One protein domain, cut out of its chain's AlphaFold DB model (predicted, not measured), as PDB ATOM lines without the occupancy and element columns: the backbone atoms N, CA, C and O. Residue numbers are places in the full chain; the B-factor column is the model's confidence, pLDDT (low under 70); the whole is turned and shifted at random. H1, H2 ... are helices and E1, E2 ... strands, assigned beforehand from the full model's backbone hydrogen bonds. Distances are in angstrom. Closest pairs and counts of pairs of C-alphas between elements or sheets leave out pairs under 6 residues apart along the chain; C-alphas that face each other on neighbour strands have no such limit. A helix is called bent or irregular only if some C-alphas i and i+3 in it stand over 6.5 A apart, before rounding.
ATOM      1  N   ARG A   8     130.281  75.470 218.115       88.44
ATOM      2  CA  ARG A   8     130.350  76.905 217.837       88.44
ATOM      3  C   ARG A   8     128.999  77.537 218.175       88.44
ATOM      4  O   ARG A   8     127.973  77.080 217.675       88.44
ATOM      5  N   ARG A   9     129.001  78.577 219.008       89.00
ATOM      6  CA  ARG A   9     127.803  79.362 219.314       89.00
ATOM      7  C   ARG A   9     127.386  80.150 218.066       89.00
ATOM      8  O   ARG A   9     128.266  80.669 217.368       89.00
ATOM      9  N   PRO A  10     126.081  80.257 217.759       88.00
ATOM     10  CA  PRO A  10     125.621  81.140 216.696       88.00
ATOM     11  C   PRO A  10     126.076  82.574 216.980       88.00
ATOM     12  O   PRO A  10     125.954  83.070 218.101       88.00
ATOM     13  N   GLN A  11     126.642  83.217 215.962       88.06
ATOM     14  CA  GLN A  11     127.130  84.585 216.067       88.06
ATOM     15  C   GLN A  11     125.931  85.529 216.167       88.06
ATOM     16  O   GLN A  11     125.067  85.530 215.292       88.06
ATOM     17  N   GLN A  12     125.869  86.295 217.251       90.88
ATOM     18  CA  GLN A  12     124.872  87.348 217.422       90.88
ATOM     19  C   GLN A  12     125.358  88.617 216.716       90.88
ATOM     20  O   GLN A  12     126.558  88.795 216.519       90.88
ATOM     21  N   LEU A  13     124.431  89.470 216.288       93.56
ATOM     22  CA  LEU A  13     124.771  90.792 215.765       93.56
ATOM     23  C   LEU A  13     125.154  91.704 216.930       93.56
ATOM     24  O   LEU A  13     124.661  91.509 218.041       93.56
ATOM     25  N   TYR A  14     126.010  92.692 216.673       93.00
ATOM     26  CA  TYR A  14     126.276  93.722 217.672       93.00
ATOM     27  C   TYR A  14     125.000  94.496 218.004       93.00
ATOM     28  O   TYR A  14     124.264  94.922 217.113       93.00
ATOM     29  N   LEU A  15     124.767  94.694 219.296       93.75
ATOM     30  CA  LEU A  15     123.727  95.568 219.815       93.75
ATOM     31  C   LEU A  15     124.291  96.974 220.036       93.75
ATOM     32  O   LEU A  15     125.482  97.165 220.285       93.75
ATOM     33  N   GLU A  16     123.421  97.981 220.028       93.38
ATOM     34  CA  GLU A  16     123.825  99.366 220.309       93.38
ATOM     35  C   GLU A  16     124.364  99.555 221.733       93.38
ATOM     36  O   GLU A  16     125.163 100.457 221.992       93.38
ATOM     37  N   SER A  17     123.944  98.694 222.666       94.94
ATOM     38  CA  SER A  17     124.439  98.666 224.040       94.94
ATOM     39  C   SER A  17     125.899  98.228 224.138       94.94
ATOM     40  O   SER A  17     126.568  98.625 225.099       94.94
ATOM     41  N   ASP A  18     126.390  97.463 223.157       93.88
ATOM     42  CA  ASP A  18     127.661  96.757 223.248       93.88
ATOM     43  C   ASP A  18     128.850  97.731 223.273       93.88
ATOM     44  O   ASP A  18     128.914  98.683 222.483       93.88
ATOM     45  N   PRO A  19     129.826  97.511 224.171       92.62
ATOM     46  CA  PRO A  19     130.987  98.387 224.292       92.62
ATOM     47  C   PRO A  19     131.871  98.351 223.037       92.62
ATOM     48  O   PRO A  19     132.323  99.410 222.598       92.62
ATOM     49  N   GLU A  20     132.049  97.175 222.423       91.62
ATOM     50  CA  GLU A  20     132.840  96.998 221.193       91.62
ATOM     51  C   GLU A  20     132.234  97.820 220.038       91.62
ATOM     52  O   GLU A  20     132.928  98.568 219.347       91.62
ATOM     53  N   TRP A  21     130.903  97.784 219.885       93.88
ATOM     54  CA  TRP A  21     130.200  98.567 218.866       93.88
ATOM     55  C   TRP A  21     130.373 100.072 219.062       93.88
ATOM     56  O   TRP A  21     130.688 100.807 218.122       93.88
ATOM     57  N   LYS A  22     130.250 100.545 220.305       95.19
ATOM     58  CA  LYS A  22     130.509 101.952 220.638       95.19
ATOM     59  C   LYS A  22     131.949 102.349 220.316       95.19
ATOM     60  O   LYS A  22     132.165 103.472 219.857       95.19
ATOM     61  N   ALA A  23     132.923 101.461 220.519       94.88
ATOM     62  CA  ALA A  23     134.314 101.702 220.142       94.88
ATOM     63  C   ALA A  23     134.475 101.840 218.618       94.88
ATOM     64  O   ALA A  23     135.081 102.816 218.164       94.88
ATOM     65  N   TYR A  24     133.848 100.962 217.825       95.25
ATOM     66  CA  TYR A  24     133.834 101.069 216.359       95.25
ATOM     67  C   TYR A  24     133.236 102.394 215.881       95.25
ATOM     68  O   TYR A  24     133.839 103.085 215.058       95.25
ATOM     69  N   VAL A  25     132.091 102.795 216.439       95.88
ATOM     70  CA  VAL A  25     131.422 104.057 216.091       95.88
ATOM     71  C   VAL A  25     132.282 105.266 216.470       95.88
ATOM     72  O   VAL A  25     132.382 106.218 215.694       95.88
ATOM     73  N   ARG A  26     132.931 105.247 217.641       96.69
ATOM     74  CA  ARG A  26     133.860 106.312 218.062       96.69
ATOM     75  C   ARG A  26     135.049 106.421 217.113       96.69
ATOM     76  O   ARG A  26     135.373 107.525 216.686       96.69
ATOM     77  N   PHE A  27     135.654 105.293 216.745       96.75
ATOM     78  CA  PHE A  27     136.756 105.260 215.788       96.75
ATOM     79  C   PHE A  27     136.324 105.771 214.405       96.75
ATOM     80  O   PHE A  27     137.019 106.589 213.812       96.75
ATOM     81  N   ALA A  28     135.150 105.360 213.916       96.19
ATOM     82  CA  ALA A  28     134.609 105.800 212.627       96.19
ATOM     83  C   ALA A  28     134.365 107.319 212.562       96.19
ATOM     84  O   ALA A  28     134.545 107.935 211.511       96.19
ATOM     85  N   LYS A  29     133.960 107.932 213.683       97.62
ATOM     86  CA  LYS A  29     133.740 109.383 213.787       97.62
ATOM     87  C   LYS A  29     135.048 110.180 213.809       97.62
ATOM     88  O   LYS A  29     135.070 111.324 213.354       97.62
ATOM     89  N   ASP A  30     136.136 109.595 214.306       97.69
ATOM     90  CA  ASP A  30     137.434 110.258 214.422       97.69
ATOM     91  C   ASP A  30     138.223 110.220 213.100       97.69
ATOM     92  O   ASP A  30     139.072 109.359 212.849       97.69
ATOM     93  N   LYS A  31     137.952 111.205 212.235       97.31
ATOM     94  CA  LYS A  31     138.602 111.344 210.918       97.31
ATOM     95  C   LYS A  31     140.129 111.440 211.009       97.31
ATOM     96  O   LYS A  31     140.823 110.948 210.117       97.31
ATOM     97  N   ASN A  32     140.657 112.044 212.074       97.50
ATOM     98  CA  ASN A  32     142.094 112.253 212.242       97.50
ATOM     99  C   ASN A  32     142.805 110.933 212.546       97.50
ATOM    100  O   ASN A  32     143.839 110.629 211.939       97.50
ATOM    101  N   LYS A  33     142.227 110.109 213.427       96.06
ATOM    102  CA  LYS A  33     142.747 108.762 213.706       96.06
ATOM    103  C   LYS A  33     142.679 107.872 212.479       96.06
ATOM    104  O   LYS A  33     143.685 107.268 212.111       96.06
ATOM    105  N   VAL A  34     141.540 107.863 211.789       96.75
ATOM    106  CA  VAL A  34     141.352 107.113 210.541       96.75
ATOM    107  C   VAL A  34     142.438 107.471 209.520       96.75
ATOM    108  O   VAL A  34     143.090 106.578 208.974       96.75
ATOM    109  N   GLN A  35     142.699 108.763 209.301       96.81
ATOM    110  CA  GLN A  35     143.732 109.210 208.366       96.81
ATOM    111  C   GLN A  35     145.143 108.826 208.827       96.81
ATOM    112  O   GLN A  35     145.955 108.371 208.021       96.81
ATOM    113  N   THR A  36     145.427 108.938 210.127       97.00
ATOM    114  CA  THR A  36     146.711 108.528 210.713       97.00
ATOM    115  C   THR A  36     146.970 107.039 210.488       97.00
ATOM    116  O   THR A  36     148.063 106.655 210.067       97.00
ATOM    117  N   VAL A  37     145.960 106.190 210.700       96.69
ATOM    118  CA  VAL A  37     146.053 104.743 210.459       96.69
ATOM    119  C   VAL A  37     146.249 104.447 208.970       96.69
ATOM    120  O   VAL A  37     147.138 103.665 208.628       96.69
ATOM    121  N   LYS A  38     145.513 105.117 208.064       96.81
ATOM    122  CA  LYS A  38     145.719 104.982 206.607       96.81
ATOM    123  C   LYS A  38     147.160 105.306 206.204       96.81
ATOM    124  O   LYS A  38     147.772 104.535 205.467       96.81
ATOM    125  N   MET A  39     147.720 106.401 206.721       96.69
ATOM    126  CA  MET A  39     149.099 106.811 206.430       96.69
ATOM    127  C   MET A  39     150.131 105.828 206.993       96.69
ATOM    128  O   MET A  39     151.061 105.457 206.276       96.69
ATOM    129  N   LYS A  40     149.949 105.344 208.230       96.31
ATOM    130  CA  LYS A  40     150.812 104.306 208.827       96.31
ATOM    131  C   LYS A  40     150.829 103.035 207.970       96.31
ATOM    132  O   LYS A  40     151.898 102.500 207.679       96.31
ATOM    133  N   ILE A  41     149.661 102.569 207.520       96.00
ATOM    134  CA  ILE A  41     149.553 101.394 206.643       96.00
ATOM    135  C   ILE A  41     150.254 101.652 205.311       96.00
ATOM    136  O   ILE A  41     151.018 100.802 204.855       96.00
ATOM    137  N   ALA A  42     150.046 102.823 204.709       96.19
ATOM    138  CA  ALA A  42     150.664 103.171 203.436       96.19
ATOM    139  C   ALA A  42     152.198 103.180 203.513       96.19
ATOM    140  O   ALA A  42     152.848 102.618 202.638       96.19
ATOM    141  N   GLN A  43     152.780 103.710 204.594       95.88
ATOM    142  CA  GLN A  43     154.229 103.679 204.823       95.88
ATOM    143  C   GLN A  43     154.771 102.248 204.970       95.88
ATOM    144  O   GLN A  43     155.805 101.902 204.389       95.88
ATOM    145  N   LEU A  44     154.072 101.390 205.721       95.25
ATOM    146  CA  LEU A  44     154.471  99.990 205.891       95.25
ATOM    147  C   LEU A  44     154.383  99.210 204.574       95.25
ATOM    148  O   LEU A  44     155.309  98.473 204.232       95.25
ATOM    149  N   VAL A  45     153.304  99.414 203.816       95.25
ATOM    150  CA  VAL A  45     153.112  98.810 202.494       95.25
ATOM    151  C   VAL A  45     154.153  99.310 201.510       95.25
ATOM    152  O   VAL A  45     154.703  98.503 200.769       95.25
ATOM    153  N   GLN A  46     154.467 100.605 201.512       94.75
ATOM    154  CA  GLN A  46     155.533 101.162 200.688       94.75
ATOM    155  C   GLN A  46     156.846 100.441 200.984       94.75
ATOM    156  O   GLN A  46     157.456  99.874 200.082       94.75
ATOM    157  N   ARG A  47     157.252 100.354 202.251       94.44
ATOM    158  CA  ARG A  47     158.473  99.633 202.624       94.44
ATOM    159  C   ARG A  47     158.457  98.178 202.143       94.44
ATOM    160  O   ARG A  47     159.457  97.709 201.604       94.44
ATOM    161  N   GLU A  48     157.349  97.462 202.313       92.56
ATOM    162  CA  GLU A  48     157.248  96.061 201.895       92.56
ATOM    163  C   GLU A  48     157.244  95.889 200.368       92.56
ATOM    164  O   GLU A  48     157.934  95.014 199.838       92.56
ATOM    165  N   ALA A  49     156.523  96.748 199.649       92.56
ATOM    166  CA  ALA A  49     156.471  96.753 198.194       92.56
ATOM    167  C   ALA A  49     157.850  97.065 197.599       92.56
ATOM    168  O   ALA A  49     158.282  96.379 196.678       92.56
ATOM    169  N   PHE A  50     158.589  98.024 198.164       91.75
ATOM    170  CA  PHE A  50     159.958  98.336 197.742       91.75
ATOM    171  C   PHE A  50     160.937  97.193 198.021       91.75
ATOM    172  O   PHE A  50     161.843  96.970 197.221       91.75
ATOM    173  N   GLN A  51     160.752  96.438 199.108       91.25
ATOM    174  CA  GLN A  51     161.582  95.267 199.403       91.25
ATOM    175  C   GLN A  51     161.316  94.104 198.439       91.25
ATOM    176  O   GLN A  51     162.260  93.483 197.959       91.25
ATOM    177  N   LYS A  52     160.045  93.808 198.140       90.12
ATOM    178  CA  LYS A  52     159.661  92.658 197.301       90.12
ATOM    179  C   LYS A  52     159.697  92.949 195.800       90.12
ATOM    180  O   LYS A  52     160.032  92.071 195.013       90.12
ATOM    181  N   HIS A  53     159.357  94.171 195.398       91.75
ATOM    182  CA  HIS A  53     159.136  94.570 194.005       91.75
ATOM    183  C   HIS A  53     160.021  95.752 193.578       91.75
ATOM    184  O   HIS A  53     159.661  96.499 192.668       91.75
ATOM    185  N   SER A  54     161.205  95.899 194.191       91.00
ATOM    186  CA  SER A  54     162.174  96.963 193.874       91.00
ATOM    187  C   SER A  54     162.418  97.164 192.368       91.00
ATOM    188  O   SER A  54     162.351  98.310 191.918       91.00
ATOM    189  N   PRO A  55     162.639  96.107 191.553       90.25
ATOM    190  CA  PRO A  55     162.918  96.283 190.126       90.25
ATOM    191  C   PRO A  55     161.742  96.899 189.360       90.25
ATOM    192  O   PRO A  55     161.942  97.783 188.532       90.25
ATOM    193  N   LEU A  56     160.512  96.479 189.675       89.00
ATOM    194  CA  LEU A  56     159.299  96.980 189.023       89.00
ATOM    195  C   LEU A  56     159.029  98.440 189.390       89.00
ATOM    196  O   LEU A  56     158.673  99.243 188.535       89.00
ATOM    197  N   ILE A  57     159.240  98.794 190.657       90.00
ATOM    198  CA  ILE A  57     159.052 100.165 191.140       90.00
ATOM    199  C   ILE A  57     160.069 101.115 190.495       90.00
ATOM    200  O   ILE A  57     159.701 102.214 190.083       90.00
ATOM    201  N   LYS A  58     161.329 100.680 190.351       89.88
ATOM    202  CA  LYS A  58     162.360 101.443 189.630       89.88
ATOM    203  C   LYS A  58     162.016 101.604 188.152       89.88
ATOM    204  O   LYS A  58     162.143 102.704 187.629       89.88
ATOM    205  N   LEU A  59     161.541 100.539 187.502       88.75
ATOM    206  CA  LEU A  59     161.134 100.577 186.096       88.75
ATOM    207  C   LEU A  59     160.019 101.602 185.852       88.75
ATOM    208  O   LEU A  59     160.066 102.331 184.864       88.75
ATOM    209  N   LEU A  60     159.043 101.661 186.760       88.44
ATOM    210  CA  LEU A  60     157.888 102.551 186.665       88.44
ATOM    211  C   LEU A  60     158.195 104.022 186.955       88.44
ATOM    212  O   LEU A  60     157.405 104.869 186.545       88.44
ATOM    213  N   GLU A  61     159.301 104.328 187.640       89.31
ATOM    214  CA  GLU A  61     159.635 105.681 188.114       89.31
ATOM    215  C   GLU A  61     158.490 106.291 188.939       89.31
ATOM    216  O   GLU A  61     157.903 107.314 188.577       89.31
ATOM    217  N   VAL A  62     158.128 105.610 190.030       90.38
ATOM    218  CA  VAL A  62     157.027 106.005 190.923       90.38
ATOM    219  C   VAL A  62     157.260 107.407 191.497       90.38
ATOM    220  O   VAL A  62     158.288 107.654 192.128       90.38
ATOM    221  N   LYS A  63     156.284 108.306 191.313       91.88
ATOM    222  CA  LYS A  63     156.292 109.691 191.821       91.88
ATOM    223  C   LYS A  63     155.197 109.953 192.848       91.88
ATOM    224  O   LYS A  63     155.413 110.719 193.780       91.88
ATOM    225  N   ALA A  64     154.036 109.329 192.676       93.94
ATOM    226  CA  ALA A  64     152.878 109.540 193.531       93.94
ATOM    227  C   ALA A  64     152.356 108.214 194.092       93.94
ATOM    228  O   ALA A  64     152.578 107.138 193.532       93.94
ATOM    229  N   MET A  65     151.669 108.298 195.227       95.62
ATOM    230  CA  MET A  65     151.014 107.165 195.865       95.62
ATOM    231  C   MET A  65     149.571 107.546 196.166       95.62
ATOM    232  O   MET A  65     149.316 108.481 196.924       95.62
ATOM    233  N   ASN A  66     148.636 106.804 195.585       96.44
ATOM    234  CA  ASN A  66     147.212 106.975 195.805       96.44
ATOM    235  C   ASN A  66     146.715 105.893 196.771       96.44
ATOM    236  O   ASN A  66     146.910 104.696 196.545       96.44
ATOM    237  N   ILE A  67     146.107 106.321 197.877       97.00
ATOM    238  CA  ILE A  67     145.707 105.453 198.987       97.00
ATOM    239  C   ILE A  67     144.182 105.377 199.024       97.00
ATOM    240  O   ILE A  67     143.509 106.326 199.424       97.00
ATOM    241  N   LEU A  68     143.634 104.216 198.673       96.88
ATOM    242  CA  LEU A  68     142.203 103.934 198.740       96.88
ATOM    243  C   LEU A  68     141.981 102.756 199.684       96.88
ATOM    244  O   LEU A  68     141.978 101.595 199.279       96.88
ATOM    245  N   ILE A  69     141.874 103.082 200.970       96.31
ATOM    246  CA  ILE A  69     141.726 102.122 202.062       96.31
ATOM    247  C   ILE A  69     140.365 102.297 202.724       96.31
ATOM    248  O   ILE A  69     140.027 103.413 203.139       96.31
ATOM    249  N   ASP A  70     139.675 101.173 202.896       96.31
ATOM    250  CA  ASP A  70     138.380 101.060 203.547       96.31
ATOM    251  C   ASP A  70     138.498 100.263 204.852       96.31
ATOM    252  O   ASP A  70     139.254  99.290 204.973       96.31
ATOM    253  N   PHE A  71     137.736 100.701 205.850       95.31
ATOM    254  CA  PHE A  71     137.638 100.051 207.150       95.31
ATOM    255  C   PHE A  71     136.386  99.180 207.156       95.31
ATOM    256  O   PHE A  71     135.278  99.663 206.938       95.31
ATOM    257  N   LEU A  72     136.578  97.885 207.371       93.56
ATOM    258  CA  LEU A  72     135.532  96.876 207.410       93.56
ATOM    259  C   LEU A  72     135.251  96.524 208.868       93.56
ATOM    260  O   LEU A  72     136.046  95.850 209.531       93.56
ATOM    261  N   TYR A  73     134.102  96.981 209.349       92.12
ATOM    262  CA  TYR A  73     133.619  96.667 210.686       92.12
ATOM    263  C   TYR A  73     132.967  95.278 210.687       92.12
ATOM    264  O   TYR A  73     132.178  94.975 209.784       92.12
ATOM    265  N   PRO A  74     133.300  94.409 211.654       90.19
ATOM    266  CA  PRO A  74     132.642  93.119 211.777       90.19
ATOM    267  C   PRO A  74     131.160  93.305 212.125       90.19
ATOM    268  O   PRO A  74     130.788  94.189 212.890       90.19
ATOM    269  N   ILE A  75     130.311  92.445 211.561       90.06
ATOM    270  CA  ILE A  75     128.853  92.484 211.763       90.06
ATOM    271  C   ILE A  75     128.464  92.036 213.189       90.06
ATOM    272  O   ILE A  75     127.451  92.464 213.737       90.06
ATOM    273  N   GLY A  76     129.274  91.172 213.796       90.25
ATOM    274  CA  GLY A  76     129.079  90.671 215.151       90.25
ATOM    275  C   GLY A  76     130.408  90.241 215.768       90.25
ATOM    276  O   GLY A  76     131.400  90.115 215.035       90.25
ATOM    277  N   PRO A  77     130.442  89.960 217.078       88.06
ATOM    278  CA  PRO A  77     131.639  89.498 217.764       88.06
ATOM    279  C   PRO A  77     132.166  88.195 217.155       88.06
ATOM    280  O   PRO A  77     131.409  87.445 216.530       88.06
ATOM    281  N   PRO A  78     133.458  87.886 217.329       85.38
ATOM    282  CA  PRO A  78     134.030  86.650 216.827       85.38
ATOM    283  C   PRO A  78     133.355  85.418 217.432       85.38
ATOM    284  O   PRO A  78     132.688  85.469 218.470       85.38
ATOM    285  N   ALA A  79     133.533  84.286 216.752       85.00
ATOM    286  CA  ALA A  79     132.924  83.025 217.139       85.00
ATOM    287  C   ALA A  79     133.297  82.647 218.579       85.00
ATOM    288  O   ALA A  79     134.469  82.477 218.909       85.00
ATOM    289  N   ASP A 251     137.620  93.346 219.127       86.25
ATOM    290  CA  ASP A 251     138.057  94.752 219.073       86.25
ATOM    291  C   ASP A 251     138.965  95.120 217.892       86.25
ATOM    292  O   ASP A 251     139.625  96.163 217.871       86.25
ATOM    293  N   THR A 252     138.954  94.281 216.852       90.44
ATOM    294  CA  THR A 252     139.762  94.499 215.656       90.44
ATOM    295  C   THR A 252     138.937  94.915 214.458       90.44
ATOM    296  O   THR A 252     137.902  94.333 214.130       90.44
ATOM    297  N   ILE A 253     139.450  95.916 213.751       93.06
ATOM    298  CA  ILE A 253     138.917  96.367 212.475       93.06
ATOM    299  C   ILE A 253     139.735  95.724 211.367       93.06
ATOM    300  O   ILE A 253     140.966  95.835 211.318       93.06
ATOM    301  N   ASN A 254     139.032  95.080 210.440       92.81
ATOM    302  CA  ASN A 254     139.637  94.590 209.218       92.81
ATOM    303  C   ASN A 254     139.793  95.750 208.249       92.81
ATOM    304  O   ASN A 254     138.841  96.448 207.928       92.81
ATOM    305  N   ILE A 255     140.998  95.949 207.750       94.94
ATOM    306  CA  ILE A 255     141.307  97.017 206.815       94.94
ATOM    307  C   ILE A 255     141.609  96.369 205.478       94.94
ATOM    308  O   ILE A 255     142.497  95.520 205.371       94.94
ATOM    309  N   ARG A 256     140.866  96.764 204.448       95.56
ATOM    310  CA  ARG A 256     141.120  96.335 203.074       95.56
ATOM    311  C   ARG A 256     141.157  97.537 202.166       95.56
ATOM    312  O   ARG A 256     140.382  98.472 202.309       95.56
ATOM    313  N   GLY A 257     142.072  97.511 201.219       95.88
ATOM    314  CA  GLY A 257     142.219  98.627 200.312       95.88
ATOM    315  C   GLY A 257     143.108  98.317 199.137       95.88
ATOM    316  O   GLY A 257     143.709  97.245 199.032       95.88
ATOM    317  N   ARG A 258     143.207  99.306 198.263       96.75
ATOM    318  CA  ARG A 258     144.195  99.355 197.201       96.75
ATOM    319  C   ARG A 258     145.113 100.549 197.409       96.75
ATOM    320  O   ARG A 258     144.666 101.645 197.743       96.75
ATOM    321  N   ILE A 259     146.398 100.319 197.202       97.19
ATOM    322  CA  ILE A 259     147.418 101.358 197.164       97.19
ATOM    323  C   ILE A 259     148.020 101.317 195.768       97.19
ATOM    324  O   ILE A 259     148.594 100.303 195.369       97.19
ATOM    325  N   ASP A 260     147.838 102.401 195.025       97.06
ATOM    326  CA  ASP A 260     148.346 102.544 193.667       97.06
ATOM    327  C   ASP A 260     149.623 103.399 193.722       97.06
ATOM    328  O   ASP A 260     149.599 104.556 194.138       97.06
ATOM    329  N   PHE A 261     150.753 102.819 193.322       96.38
ATOM    330  CA  PHE A 261     152.005 103.540 193.109       96.38
ATOM    331  C   PHE A 261     152.034 104.031 191.665       96.38
ATOM    332  O   PHE A 261     152.209 103.237 190.738       96.38
ATOM    333  N   GLU A 262     151.829 105.326 191.475       95.31
ATOM    334  CA  GLU A 262     151.744 105.967 190.168       95.31
ATOM    335  C   GLU A 262     153.133 106.446 189.741       95.31
ATOM    336  O   GLU A 262     153.782 107.256 190.413       95.31
ATOM    337  N   GLY A 263     153.611 105.906 188.625       93.38
ATOM    338  CA  GLY A 263     154.871 106.277 187.998       93.38
ATOM    339  C   GLY A 263     154.675 106.833 186.596       93.38
ATOM    340  O   GLY A 263     153.561 106.915 186.082       93.38
ATOM    341  N   GLN A 264     155.773 107.226 185.955       91.19
ATOM    342  CA  GLN A 264     155.719 107.809 184.612       91.19
ATOM    343  C   GLN A 264     155.225 106.815 183.559       91.19
ATOM    344  O   GLN A 264     154.510 107.212 182.642       91.19
ATOM    345  N   LYS A 265     155.607 105.538 183.696       89.00
ATOM    346  CA  LYS A 265     155.362 104.487 182.692       89.00
ATOM    347  C   LYS A 265     154.109 103.653 182.975       89.00
ATOM    348  O   LYS A 265     153.723 102.816 182.168       89.00
ATOM    349  N   GLY A 266     153.474 103.845 184.125       93.25
ATOM    350  CA  GLY A 266     152.306 103.075 184.534       93.25
ATOM    351  C   GLY A 266     152.100 103.118 186.039       93.25
ATOM    352  O   GLY A 266     152.726 103.907 186.747       93.25
ATOM    353  N   LYS A 267     151.240 102.233 186.539       95.19
ATOM    354  CA  LYS A 267     150.930 102.126 187.967       95.19
ATOM    355  C   LYS A 267     151.109 100.705 188.483       95.19
ATOM    356  O   LYS A 267     150.720  99.735 187.830       95.19
ATOM    357  N   LEU A 268     151.672 100.583 189.680       96.19
ATOM    358  CA  LEU A 268     151.706  99.331 190.431       96.19
ATOM    359  C   LEU A 268     150.578  99.358 191.459       96.19
ATOM    360  O   LEU A 268     150.617 100.131 192.412       96.19
ATOM    361  N   ARG A 269     149.569  98.516 191.262       97.19
ATOM    362  CA  ARG A 269     148.409  98.401 192.143       97.19
ATOM    363  C   ARG A 269     148.613  97.277 193.143       97.19
ATOM    364  O   ARG A 269     148.676  96.109 192.763       97.19
ATOM    365  N   CYS A 270     148.636  97.621 194.420       96.88
ATOM    366  CA  CYS A 270     148.752  96.679 195.525       96.88
ATOM    367  C   CYS A 270     147.411  96.557 196.250       96.88
ATOM    368  O   CYS A 270     146.904  97.543 196.776       96.88
ATOM    369  N   ILE A 271     146.847  95.350 196.308       97.06
ATOM    370  CA  ILE A 271     145.703  95.027 197.166       97.06
ATOM    371  C   ILE A 271     146.238  94.630 198.535       97.06
ATOM    372  O   ILE A 271     147.029  93.690 198.654       97.06
ATOM    373  N   VAL A 272     145.817  95.365 199.557       95.12
ATOM    374  CA  VAL A 272     146.353  95.278 200.912       95.12
ATOM    375  C   VAL A 272     145.257  94.827 201.863       95.12
ATOM    376  O   VAL A 272     144.138  95.341 201.818       95.12
ATOM    377  N   ALA A 273     145.612  93.907 202.756       93.88
ATOM    378  CA  ALA A 273     144.835  93.572 203.937       93.88
ATOM    379  C   ALA A 273     145.659  93.862 205.199       93.88
ATOM    380  O   ALA A 273     146.839  93.519 205.273       93.88
ATOM    381  N   ALA A 274     145.049  94.490 206.195       93.19
ATOM    382  CA  ALA A 274     145.647  94.733 207.502       93.19
ATOM    383  C   ALA A 274     144.578  94.603 208.591       93.19
ATOM    384  O   ALA A 274     143.388  94.672 208.300       93.19
ATOM    385  N   CYS A 275     145.004  94.438 209.838       92.38
ATOM    386  CA  CYS A 275     144.109  94.427 210.992       92.38
ATOM    387  C   CYS A 275     144.602  95.453 211.999       92.38
ATOM    388  O   CYS A 275     145.810  95.583 212.219       92.38
ATOM    389  N   TYR A 276     143.670  96.187 212.581       94.38
ATOM    390  CA  TYR A 276     143.956  97.240 213.537       94.38
ATOM    391  C   TYR A 276     143.159  96.995 214.810       94.38
ATOM    392  O   TYR A 276     141.958  96.749 214.738       94.38
ATOM    393  N   ASP A 277     143.850  97.035 215.938       93.25
ATOM    394  CA  ASP A 277     143.292  96.917 217.277       93.25
ATOM    395  C   ASP A 277     142.950  98.314 217.799       93.25
ATOM    396  O   ASP A 277     143.817  99.194 217.833       93.25
ATOM    397  N   ILE A 278     141.687  98.525 218.164       94.00
ATOM    398  CA  ILE A 278     141.211  99.823 218.654       94.00
ATOM    399  C   ILE A 278     141.636 100.048 220.097       94.00
ATOM    400  O   ILE A 278     141.960 101.180 220.455       94.00
ATOM    401  N   GLU A 279     141.618  98.999 220.920       91.38
ATOM    402  CA  GLU A 279     141.935  99.109 222.341       91.38
ATOM    403  C   GLU A 279     143.423  99.409 222.521       91.38
ATOM    404  O   GLU A 279     143.795 100.330 223.249       91.38
ATOM    405  N   ALA A 280     144.273  98.695 221.779       91.88
ATOM    406  CA  ALA A 280     145.716  98.905 221.806       91.88
ATOM    407  C   ALA A 280     146.203 100.087 220.938       91.88
ATOM    408  O   ALA A 280     147.395 100.402 220.974       91.88
ATOM    409  N   ASP A 281     145.331 100.709 220.131       93.81
ATOM    410  CA  ASP A 281     145.677 101.731 219.121       93.81
ATOM    411  C   ASP A 281     146.873 101.304 218.237       93.81
ATOM    412  O   ASP A 281     147.815 102.057 217.953       93.81
ATOM    413  N   ALA A 282     146.869 100.037 217.814       93.81
ATOM    414  CA  ALA A 282     148.018  99.406 217.176       93.81
ATOM    415  C   ALA A 282     147.628  98.508 215.997       93.81
ATOM    416  O   ALA A 282     146.582  97.865 215.965       93.81
ATOM    417  N   LEU A 283     148.513  98.433 215.000       91.75
ATOM    418  CA  LEU A 283     148.364  97.488 213.891       91.75
ATOM    419  C   LEU A 283     148.791  96.089 214.338       91.75
ATOM    420  O   LEU A 283     149.908  95.893 214.824       91.75
ATOM    421  N   ILE A 284     147.927  95.103 214.110       88.88
ATOM    422  CA  ILE A 284     148.214  93.706 214.428       88.88
ATOM    423  C   ILE A 284     149.035  93.098 213.295       88.88
ATOM    424  O   ILE A 284     148.529  92.716 212.235       88.88
ATOM    425  N   GLY A 285     150.332  92.961 213.556       85.06
ATOM    426  CA  GLY A 285     151.280  92.399 212.606       85.06
ATOM    427  C   GLY A 285     151.582  93.340 211.438       85.06
ATOM    428  O   GLY A 285     151.345  94.545 211.485       85.06
ATOM    429  N   ARG A 286     152.182  92.784 210.382       88.38
ATOM    430  CA  ARG A 286     152.497  93.537 209.161       88.38
ATOM    431  C   ARG A 286     151.312  93.482 208.194       88.38
ATOM    432  O   ARG A 286     150.662  92.434 208.129       88.38
ATOM    433  N   PRO A 287     151.050  94.559 207.431       91.69
ATOM    434  CA  PRO A 287     150.071  94.505 206.354       91.69
ATOM    435  C   PRO A 287     150.455  93.400 205.367       91.69
ATOM    436  O   PRO A 287     151.628  93.160 205.108       91.69
ATOM    437  N   VAL A 288     149.465  92.695 204.837       89.50
ATOM    438  CA  VAL A 288     149.669  91.605 203.886       89.50
ATOM    439  C   VAL A 288     149.298  92.108 202.499       89.50
ATOM    440  O   VAL A 288     148.161  92.511 202.257       89.50
ATOM    441  N   LEU A 289     150.251  92.044 201.569       92.38
ATOM    442  CA  LEU A 289     149.985  92.248 200.145       92.38
ATOM    443  C   LEU A 289     149.292  90.996 199.598       92.38
ATOM    444  O   LEU A 289     149.928  89.953 199.436       92.38
ATOM    445  N   GLU A 290     147.982  91.072 199.363       90.44
ATOM    446  CA  GLU A 290     147.208  89.940 198.845       90.44
ATOM    447  C   GLU A 290     147.485  89.720 197.359       90.44
ATOM    448  O   GLU A 290     147.706  88.590 196.924       90.44
ATOM    449  N   LYS A 291     147.456  90.806 196.579       94.00
ATOM    450  CA  LYS A 291     147.652  90.784 195.127       94.00
ATOM    451  C   LYS A 291     148.391  92.036 194.683       94.00
ATOM    452  O   LYS A 291     148.153  93.117 195.217       94.00
ATOM    453  N   VAL A 292     149.256  91.890 193.688       95.56
ATOM    454  CA  VAL A 292     150.010  92.996 193.095       95.56
ATOM    455  C   VAL A 292     149.832  92.930 191.586       95.56
ATOM    456  O   VAL A 292     150.071  91.889 190.978       95.56
ATOM    457  N   TYR A 293     149.388  94.033 190.997       95.81
ATOM    458  CA  TYR A 293     149.121  94.158 189.572       95.81
ATOM    459  C   TYR A 293     149.970  95.276 188.986       95.81
ATOM    460  O   TYR A 293     149.998  96.386 189.512       95.81
ATOM    461  N   LEU A 294     150.620  94.993 187.864       94.44
ATOM    462  CA  LEU A 294     151.221  96.017 187.026       94.44
ATOM    463  C   LEU A 294     150.171  96.457 186.007       94.44
ATOM    464  O   LEU A 294     149.700  95.639 185.222       94.44
ATOM    465  N   VAL A 295     149.796  97.731 186.029       94.19
ATOM    466  CA  VAL A 295     148.924  98.317 185.012       94.19
ATOM    467  C   VAL A 295     149.776  99.293 184.200       94.19
ATOM    468  O   VAL A 295     150.017 100.412 184.666       94.19
ATOM    469  N   PRO A 296     150.304  98.864 183.041       91.12
ATOM    470  CA  PRO A 296     151.090  99.739 182.185       91.12
ATOM    471  C   PRO A 296     150.200 100.843 181.612       91.12
ATOM    472  O   PRO A 296     149.007 100.637 181.382       91.12
ATOM    473  N   ASP A 297     150.789 102.010 181.380       89.31
ATOM    474  CA  ASP A 297     150.134 103.062 180.615       89.31
ATOM    475  C   ASP A 297     150.355 102.782 179.122       89.31
ATOM    476  O   ASP A 297     151.492 102.797 178.649       89.31
ATOM    477  N   ALA A 298     149.286 102.447 178.395       83.88
ATOM    478  CA  ALA A 298     149.373 101.952 177.019       83.88
ATOM    479  C   ALA A 298     150.088 102.942 176.081       83.88
ATOM    480  O   ALA A 298     150.843 102.529 175.200       83.88
ATOM    481  N   GLU A 299     149.906 104.241 176.314       81.81
ATOM    482  CA  GLU A 299     150.490 105.298 175.488       81.81
ATOM    483  C   GLU A 299     151.996 105.441 175.731       81.81
ATOM    484  O   GLU A 299     152.781 105.576 174.794       81.81
ATOM    485  N   ARG A 300     152.430 105.343 176.992       77.94
ATOM    486  CA  ARG A 300     153.819 105.615 177.395       77.94
ATOM    487  C   ARG A 300     154.713 104.383 177.371       77.94
ATOM    488  O   ARG A 300     155.923 104.505 177.191       77.94
ATOM    489  N   TRP A 301     154.137 103.192 177.527       71.06
ATOM    490  CA  TRP A 301     154.894 101.941 177.572       71.06
ATOM    491  C   TRP A 301     155.523 101.580 176.217       71.06
ATOM    492  O   TRP A 301     156.607 100.999 176.170       71.06
ATOM    493  N   SER A 302     154.875 101.954 175.110       65.25
ATOM    494  CA  SER A 302     155.315 101.619 173.746       65.25
ATOM    495  C   SER A 302     156.504 102.450 173.236       65.25
ATOM    496  O   SER A 302     157.189 102.034 172.301       65.25
ATOM    497  N   LEU A 303     156.787 103.599 173.860       59.75
ATOM    498  CA  LEU A 303     157.865 104.502 173.438       59.75
ATOM    499  C   LEU A 303     159.260 103.963 173.795       59.75
ATOM    500  O   LEU A 303     160.220 104.199 173.069       59.75
TER     501      LEU A 303
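Overview. This is residues 8 to 79 and 251 to 303 of the 356 residues of an uncharacterized protein of Exophiala mesophila (UniProt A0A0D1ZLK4). A long, twisted sheet of four strands curls round one long, kinked helix, H2. H1 makes a corner with H2 near one end of the elongated whole, and the tiny H3 lies at the other end. Printed are 125 residues, with three named helices and four named strands in the order H1, H2, E1, E2, E3, E4, H3, a mixed class; the sheet runs E1, E2, E3, E4, all antiparallel. The whole is loose, with a radius of gyration of the C-alphas of 17.7 A, and spans 61 by 33 by 24 A.

Arrangement. H1, residues 19 to 29, and H2, residues 31 to 60, only just touch, only at the corner, with 3 pairs of C-alphas within 8 A; the closest are Ala 28 and Val 34, 7.2 A. H2 is irregular, C-alphas 52 and 55 being 8.7 A apart, with a kink of 100 degrees near residue 53. E1, residues 62 to 72, pairs with E2, residues 252 to 263 (N 66 and O 260, 2.8 A). E2 forms a hairpin with E3, residues 266 to 277 (N 255 and O 274, 2.8 A). E3 forms a hairpin with E4, residues 288 to 296 (N 269 and O 293, 2.8 A); E2, E3 and E4 are a meander, each strand the antiparallel neighbour of the one before. H2 is on one face of the sheet, making two layers, helix and sheet; its closest C-alphas to E3 are Leu 60 and Gly 266, 6.0 A. H1 only grazes the sheet. H3, residues 298 to 301, is only just not on it, with 4 pairs of C-alphas within 10 A. Every O i to N i+4 pair is within hydrogen-bond range in H1, and 24 of 26 in H2; H3 is too short for one, and its 1 O i to N i+3 pair is not within range.

Along the chain. H1 begins at C-alpha 19 (130.987, 98.387, 224.292) and measures 15.5 A. H2 measures 32.2 A, E1 28.6 A, E2 33.6 A, E3 34.5 A and E4 23.2 A. H3, 5.5 A, ends at C-alpha 301 (154.894, 101.941, 177.572).

Size, cuts and confidence. The C-alphas farthest apart are those of Ser 17 and Leu 303, 60.9 A. Residues 80 to 250 are not printed; C-alphas 79 and 251 are 12.9 A apart. Of the links printed whole, none is long. Mean pLDDT of the printed part is 92.3; residues 302 to 303 are under 70.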